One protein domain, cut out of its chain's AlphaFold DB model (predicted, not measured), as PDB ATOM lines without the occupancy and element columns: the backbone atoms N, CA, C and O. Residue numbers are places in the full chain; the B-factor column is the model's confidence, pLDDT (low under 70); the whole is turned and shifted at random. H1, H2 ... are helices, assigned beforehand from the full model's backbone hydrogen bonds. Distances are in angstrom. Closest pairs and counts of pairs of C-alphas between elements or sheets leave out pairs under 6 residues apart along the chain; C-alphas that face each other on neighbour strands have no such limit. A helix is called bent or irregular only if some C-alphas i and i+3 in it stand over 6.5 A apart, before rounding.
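What this domain is: This is residues 33 to 85 of the 85 residues of a protein of Prochlorococcus sp. MIT 0604 (UniProt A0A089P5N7). The picture is an open triangle of three helices: the longest, H1, makes one side of an elongated body, the shorter H3 runs roughly alongside it across a gap, and the very short H2 makes the third corner. After H1 the chain folds back through residues 56 to 60 to H2, then turns through residues 66 to 72 into H3, while residues 33 to 40 and 83 to 85 lie towards the two ends of the long axis. The printed part has 53 residues with three named helices, in the order H1, H2, H3, and no named strand; the class is all helix. The whole is compact, with a radius of gyration of the C-alphas of 10.7 A, and the C-alphas span 34 by 20 by 16 A.

How they stand to each other: Begin with H1, residues 41 to 55, which touches no helix. Look next at H3, residues 73 to 82: H1 and H3 are near each other, with no pair of C-alphas within 8 A but 5 pairs within 10 A. Between them along the chain comes H2, residues 61 to 65. H1 and H2 are apart, but only just, with their closest C-alphas 8.5 A from each other. H2 and H3 only just touch, with 3 pairs of C-alphas within 8 A; the closest are the C-alphas of Leu 64 and Ser 75, 6.7 A apart, and the centres are 11.2 A apart. Along the backbones of H1, H2 and H3, each O of residue i is within hydrogen-bond range of the N of residue i+4 inside its helix.

Where its parts are: Find C-alpha 41 at (53.067, 38.877, -30.325); from there H1 runs 15 residues to C-alpha 55 at (48.719, 43.171, -10.281), 21.0 A on, with z rising. H2 begins at Ile 61 and ends at Glu 65, 6.4 A from first to last C-alpha. H3 begins at Val 73 and covers 14.2 A, again with z rising, to C-alpha 82 at (40.531, 32.185, -11.418). No helix is bent or irregular.

The domain as a whole: The two C-alphas farthest apart are those of Gly 38 and Pro 85, 34.9 A. The first and last printed C-alphas, those of Asp 33 and Pro 85, are 27.9 A apart, and Pro 85 is the chain's last residue. The printed part has no cut. The link from H1 to H2 is tight, with 5 residues, and the link from H2 to H3 is short, with 7. The mean pLDDT of the printed part is 70.5; look at residues 61 to 85, where the model's confidence is under 70, while H1 has a mean of 84.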
ATOM      1  N   ASP A  33      40.312  39.670 -30.233       76.81
ATOM      2  CA  ASP A  33      41.623  39.100 -30.514       76.81
ATOM      3  C   ASP A  33      42.609  40.232 -30.826       76.81
ATOM      4  O   ASP A  33      42.458  40.942 -31.824       76.81
ATOM      5  N   LEU A  34      43.621  40.410 -29.975       80.19
ATOM      6  CA  LEU A  34      44.644  41.443 -30.148       80.19
ATOM      7  C   LEU A  34      45.422  41.278 -31.461       80.19
ATOM      8  O   LEU A  34      45.763  42.271 -32.104       80.19
ATOM      9  N   SER A  35      45.624  40.040 -31.910       80.38
ATOM     10  CA  SER A  35      46.305  39.752 -33.176       80.38
ATOM     11  C   SER A  35      45.485  40.257 -34.368       80.38
ATOM     12  O   SER A  35      46.036  40.795 -35.328       80.38
ATOM     13  N   SER A  36      44.152  40.152 -34.288       80.56
ATOM     14  CA  SER A  36      43.229  40.571 -35.355       80.56
ATOM     15  C   SER A  36      43.194  42.083 -35.593       80.56
ATOM     16  O   SER A  36      42.855  42.524 -36.689       80.56
ATOM     17  N   ILE A  37      43.582  42.874 -34.588       81.75
ATOM     18  CA  ILE A  37      43.680  44.338 -34.673       81.75
ATOM     19  C   ILE A  37      45.125  44.815 -34.901       81.75
ATOM     20  O   ILE A  37      45.407  46.003 -34.780       81.75
ATOM     21  N   GLY A  38      46.043  43.902 -35.238       81.00
ATOM     22  CA  GLY A  38      47.424  44.231 -35.598       81.00
ATOM     23  C   GLY A  38      48.395  44.352 -34.421       81.00
ATOM     24  O   GLY A  38      49.473  44.915 -34.592       81.00
ATOM     25  N   VAL A  39      48.055  43.845 -33.230       84.31
ATOM     26  CA  VAL A  39      49.016  43.781 -32.117       84.31
ATOM     27  C   VAL A  39      49.968  42.610 -32.340       84.31
ATOM     28  O   VAL A  39      49.559  41.452 -32.403       84.31
ATOM     29  N   GLU A  40      51.258  42.910 -32.426       84.06
ATOM     30  CA  GLU A  40      52.299  41.898 -32.582       84.06
ATOM     31  C   GLU A  40      52.500  41.070 -31.306       84.06
ATOM     32  O   GLU A  40      52.408  41.582 -30.188       84.06
ATOM     33  N   SER A  41      52.875  39.797 -31.455       80.25
ATOM     34  CA  SER A  41      53.067  38.877 -30.325       80.25
ATOM     35  C   SER A  41      54.068  39.392 -29.283       80.25
ATOM     36  O   SER A  41      53.859  39.188 -28.091       80.25
ATOM     37  N   ILE A  42      55.122  40.104 -29.702       83.19
ATOM     38  CA  ILE A  42      56.104  40.700 -28.780       83.19
ATOM     39  C   ILE A  42      55.477  41.774 -27.880       83.19
ATOM     40  O   ILE A  42      55.796  41.857 -26.693       83.19
ATOM     41  N   VAL A  43      54.537  42.553 -28.420       85.38
ATOM     42  CA  VAL A  43      53.786  43.563 -27.667       85.38
ATOM     43  C   VAL A  43      52.849  42.878 -26.683       85.38
ATOM     44  O   VAL A  43      52.744  43.316 -25.539       85.38
ATOM     45  N   ILE A  44      52.224  41.766 -27.081       81.56
ATOM     46  CA  ILE A  44      51.366  40.994 -26.180       81.56
ATOM     47  C   ILE A  44      52.177  40.413 -25.014       81.56
ATOM     48  O   ILE A  44      51.773  40.566 -23.866       81.56
ATOM     49  N   ILE A  45      53.346  39.822 -25.273       82.94
ATOM     50  CA  ILE A  45      54.235  39.306 -24.217       82.94
ATOM     51  C   ILE A  45      54.649  40.430 -23.256       82.94
ATOM     52  O   ILE A  45      54.577  40.262 -22.039       82.94
ATOM     53  N   SER A  46      55.026  41.598 -23.787       86.19
ATOM     54  CA  SER A  46      55.364  42.758 -22.956       86.19
ATOM     55  C   SER A  46      54.177  43.237 -22.116       86.19
ATOM     56  O   SER A  46      54.365  43.622 -20.964       86.19
ATOM     57  N   LEU A  47      52.967  43.235 -22.678       85.69
ATOM     58  CA  LEU A  47      51.745  43.616 -21.975       85.69
ATOM     59  C   LEU A  47      51.434  42.636 -20.835       85.69
ATOM     60  O   LEU A  47      51.081  43.074 -19.744       85.69
ATOM     61  N   LEU A  48      51.585  41.330 -21.066       83.19
ATOM     62  CA  LEU A  48      51.385  40.311 -20.035       83.19
ATOM     63  C   LEU A  48      52.348  40.514 -18.862       83.19
ATOM     64  O   LEU A  48      51.889  40.604 -17.730       83.19
ATOM     65  N   SER A  49      53.640  40.707 -19.136       84.75
ATOM     66  CA  SER A  49      54.643  40.969 -18.094       84.75
ATOM     67  C   SER A  49      54.327  42.230 -17.276       84.75
ATOM     68  O   SER A  49      54.440  42.219 -16.052       84.75
ATOM     69  N   GLN A  50      53.851  43.303 -17.919       87.12
ATOM     70  CA  GLN A  50      53.412  44.516 -17.214       87.12
ATOM     71  C   GLN A  50      52.207  44.260 -16.298       87.12
ATOM     72  O   GLN A  50      52.139  44.800 -15.195       87.12
ATOM     73  N   ILE A  51      51.254  43.436 -16.741       83.94
ATOM     74  CA  ILE A  51      50.077  43.062 -15.948       83.94
ATOM     75  C   ILE A  51      50.491  42.199 -14.749       83.94
ATOM     76  O   ILE A  51      50.022  42.444 -13.637       83.94
ATOM     77  N   GLU A  52      51.380  41.225 -14.940       83.88
ATOM     78  CA  GLU A  52      51.931  40.415 -13.847       83.88
ATOM     79  C   GLU A  52      52.586  41.292 -12.771       83.88
ATOM     80  O   GLU A  52      52.284  41.159 -11.578       83.88
ATOM     81  N   ASP A  53      53.412  42.254 -13.195       87.06
ATOM     82  CA  ASP A  53      54.118  43.176 -12.306       87.06
ATOM     83  C   ASP A  53      53.181  44.134 -11.562       87.06
ATOM     84  O   ASP A  53      53.354  44.339 -10.352       87.06
ATOM     85  N   GLU A  54      52.199  44.715 -12.255       85.75
ATOM     86  CA  GLU A  54      51.242  45.674 -11.688       85.75
ATOM     87  C   GLU A  54      50.309  44.994 -10.681       85.75
ATOM     88  O   GLU A  54      50.082  45.492  -9.576       85.75
ATOM     89  N   PHE A  55      49.774  43.828 -11.046       82.88
ATOM     90  CA  PHE A  55      48.719  43.171 -10.281       82.88
ATOM     91  C   PHE A  55      49.225  42.070  -9.343       82.88
ATOM     92  O   PHE A  55      48.431  41.551  -8.555       82.88
ATOM     93  N   LYS A  56      50.531  41.764  -9.368       81.31
ATOM     94  CA  LYS A  56      51.186  40.715  -8.564       81.31
ATOM     95  C   LYS A  56      50.545  39.345  -8.770       81.31
ATOM     96  O   LYS A  56      50.196  38.653  -7.816       81.31
ATOM     97  N   ILE A  57      50.390  38.986 -10.036       76.06
ATOM     98  CA  ILE A  57      49.781  37.740 -10.503       76.06
ATOM     99  C   ILE A  57      50.716  37.043 -11.484       76.06
ATOM    100  O   ILE A  57      51.602  37.684 -12.038       76.06
ATOM    101  N   ASN A  58      50.509  35.748 -11.693       75.94
ATOM    102  CA  ASN A  58      51.234  34.966 -12.685       75.94
ATOM    103  C   ASN A  58      50.282  34.665 -13.846       75.94
ATOM    104  O   ASN A  58      49.161  34.219 -13.625       75.94
ATOM    105  N   ILE A  59      50.688  34.936 -15.082       73.50
ATOM    106  CA  ILE A  59      49.905  34.626 -16.276       73.50
ATOM    107  C   ILE A  59      50.709  33.632 -17.108       73.50
ATOM    108  O   ILE A  59      51.576  33.987 -17.900       73.50
ATOM    109  N   SER A  60      50.379  32.349 -16.968       70.94
ATOM    110  CA  SER A  60      50.986  31.309 -17.798       70.94
ATOM    111  C   SER A  60      50.609  31.509 -19.272       70.94
ATOM    112  O   SER A  60      49.432  31.449 -19.627       70.94
ATOM    113  N   ILE A  61      51.600  31.691 -20.147       67.81
ATOM    114  CA  ILE A  61      51.385  31.773 -21.604       67.81
ATOM    115  C   ILE A  61      50.694  30.503 -22.127       67.81
ATOM    116  O   ILE A  61      49.745  30.608 -22.902       67.81
ATOM    117  N   ASP A  62      51.048  29.325 -21.605       65.88
ATOM    118  CA  ASP A  62      50.399  28.048 -21.947       65.88
ATOM    119  C   ASP A  62      48.885  28.054 -21.654       65.88
ATOM    120  O   ASP A  62      48.095  27.382 -22.325       65.88
ATOM    121  N   SER A  63      48.451  28.822 -20.644       62.56
ATOM    122  CA  SER A  63      47.028  28.992 -20.317       62.56
ATOM    123  C   SER A  63      46.278  29.834 -21.360       62.56
ATOM    124  O   SER A  63      45.080  29.628 -21.561       62.56
ATOM    125  N   LEU A  64      46.985  30.721 -22.068       63.38
ATOM    126  CA  LEU A  64      46.452  31.563 -23.141       63.38
ATOM    127  C   LEU A  64      46.460  30.835 -24.500       63.38
ATOM    128  O   LEU A  64      45.544  31.010 -25.304       63.38
ATOM    129  N   GLU A  65      47.440  29.956 -24.742       58.72
ATOM    130  CA  GLU A  65      47.583  29.196 -25.995       58.72
ATOM    131  C   GLU A  65      46.466  28.170 -26.244       58.72
ATOM    132  O   GLU A  65      46.170  27.844 -27.397       58.72
ATOM    133  N   LYS A  66      45.764  27.710 -25.197       51.66
ATOM    134  CA  LYS A  66      44.625  26.780 -25.343       51.66
ATOM    135  C   LYS A  66      43.462  27.336 -26.178       51.66
ATOM    136  O   LYS A  66      42.614  26.554 -26.598       51.66
ATOM    137  N   ASN A  67      43.437  28.642 -26.453       50.28
ATOM    138  CA  ASN A  67      42.441  29.300 -27.301       50.28
ATOM    139  C   ASN A  67      43.068  29.935 -28.560       50.28
ATOM    140  O   ASN A  67      42.840  31.108 -28.831       50.28
ATOM    141  N   ASN A  68      43.846  29.185 -29.355       47.31
ATOM    142  CA  ASN A  68      44.309  29.609 -30.694       47.31
ATOM    143  C   ASN A  68      45.075  30.951 -30.739       47.31
ATOM    144  O   ASN A  68      44.957  31.687 -31.714       47.31
ATOM    145  N   PHE A  69      45.851  31.291 -29.704       49.59
ATOM    146  CA  PHE A  69      46.517  32.603 -29.593       49.59
ATOM    147  C   PHE A  69      45.559  33.806 -29.576       49.59
ATOM    148  O   PHE A  69      45.999  34.948 -29.705       49.59
ATOM    149  N   ILE A  70      44.263  33.577 -29.340       51.94
ATOM    150  CA  ILE A  70      43.313  34.639 -29.029       51.94
ATOM    151  C   ILE A  70      43.612  35.089 -27.601       51.94
ATOM    152  O   ILE A  70      42.999  34.642 -26.628       51.94
ATOM    153  N   ILE A  71      44.587  35.983 -27.471       59.62
ATOM    154  CA  ILE A  71      44.849  36.694 -26.225       59.62
ATOM    155  C   ILE A  71      43.818  37.807 -26.162       59.62
ATOM    156  O   ILE A  71      44.067  38.955 -26.517       59.62
ATOM    157  N   SER A  72      42.605  37.429 -25.783       60.62
ATOM    158  CA  SER A  72      41.534  38.381 -25.561       60.62
ATOM    159  C   SER A  72      41.649  38.980 -24.169       60.62
ATOM    160  O   SER A  72      42.131  38.335 -23.231       60.62
ATOM    161  N   VAL A  73      41.146  40.198 -23.991       61.28
ATOM    162  CA  VAL A  73      41.069  40.809 -22.656       61.28
ATOM    163  C   VAL A  73      40.257  39.915 -21.697       61.28
ATOM    164  O   VAL A  73      40.532  39.858 -20.502       61.28
ATOM    165  N   GLY A  74      39.307  39.138 -22.215       60.78
ATOM    166  CA  GLY A  74      38.551  38.109 -21.505       60.78
ATOM    167  C   GLY A  74      39.415  36.946 -21.017       60.78
ATOM    168  O   GLY A  74      39.292  36.566 -19.857       60.78
ATOM    169  N   SER A  75      40.314  36.419 -21.853       65.12
ATOM    170  CA  SER A  75      41.251  35.352 -21.457       65.12
ATOM    171  C   SER A  75      42.218  35.818 -20.366       65.12
ATOM    172  O   SER A  75      42.353  35.149 -19.345       65.12
ATOM    173  N   ILE A  76      42.772  37.028 -20.516       64.06
ATOM    174  CA  ILE A  76      43.617  37.667 -19.505       64.06
ATOM    175  C   ILE A  76      42.813  37.840 -18.216       64.06
ATOM    176  O   ILE A  76      43.176  37.295 -17.186       64.06
ATOM    177  N   THR A  77      41.661  38.514 -18.256       62.16
ATOM    178  CA  THR A  77      40.839  38.721 -17.047       62.16
ATOM    179  C   THR A  77      40.376  37.418 -16.394       62.16
ATOM    180  O   THR A  77      40.287  37.356 -15.172       62.16
ATOM    181  N   GLY A  78      40.111  36.371 -17.178       63.84
ATOM    182  CA  GLY A  78      39.728  35.049 -16.693       63.84
ATOM    183  C   GLY A  78      40.848  34.342 -15.932       63.84
ATOM    184  O   GLY A  78      40.593  33.843 -14.838       63.84
ATOM    185  N   SER A  79      42.080  34.344 -16.453       63.66
ATOM    186  CA  SER A  79      43.234  33.770 -15.742       63.66
ATOM    187  C   SER A  79      43.495  34.502 -14.421       63.66
ATOM    188  O   SER A  79      43.711  33.876 -13.390       63.66
ATOM    189  N   ILE A  80      43.345  35.828 -14.410       62.53
ATOM    190  CA  ILE A  80      43.575  36.665 -13.221       62.53
ATOM    191  C   ILE A  80      42.521  36.437 -12.130       62.53
ATOM    192  O   ILE A  80      42.833  36.471 -10.939       62.53
ATOM    193  N   LEU A  81      41.262  36.233 -12.520       61.41
ATOM    194  CA  LEU A  81      40.158  36.029 -11.580       61.41
ATOM    195  C   LEU A  81      40.083  34.589 -11.052       61.41
ATOM    196  O   LEU A  81      39.631  34.400  -9.927       61.41
ATOM    197  N   ASN A  82      40.537  33.596 -11.825       57.34
ATOM    198  CA  ASN A  82      40.531  32.185 -11.418       57.34
ATOM    199  C   ASN A  82      41.756  31.766 -10.584       57.34
ATOM    200  O   ASN A  82      41.707  30.720  -9.945       57.34
ATOM    201  N   GLU A  83      42.839  32.551 -10.563       51.59
ATOM    202  CA  GLU A  83      44.024  32.278  -9.728       51.59
ATOM    203  C   GLU A  83      43.941  32.857  -8.303       51.59
ATOM    204  O   GLU A  83      44.884  32.733  -7.517       51.59
ATOM    205  N   ARG A  84      42.814  33.469  -7.921       42.06
ATOM    206  CA  ARG A  84      42.587  33.892  -6.533       42.06
ATOM    207  C   ARG A  84      41.882  32.773  -5.745       42.06
ATOM    208  O   ARG A  84      40.840  32.315  -6.209       42.06
ATOM    209  N   PRO A  85      42.428  32.326  -4.595       40.88
ATOM    210  CA  PRO A  85      41.738  31.403  -3.693       40.88
ATOM    211  C   PRO A  85      40.479  32.019  -3.069       40.88
ATOM    212  O   PRO A  85      40.427  33.266  -2.929       40.88
TER     213      PRO A  85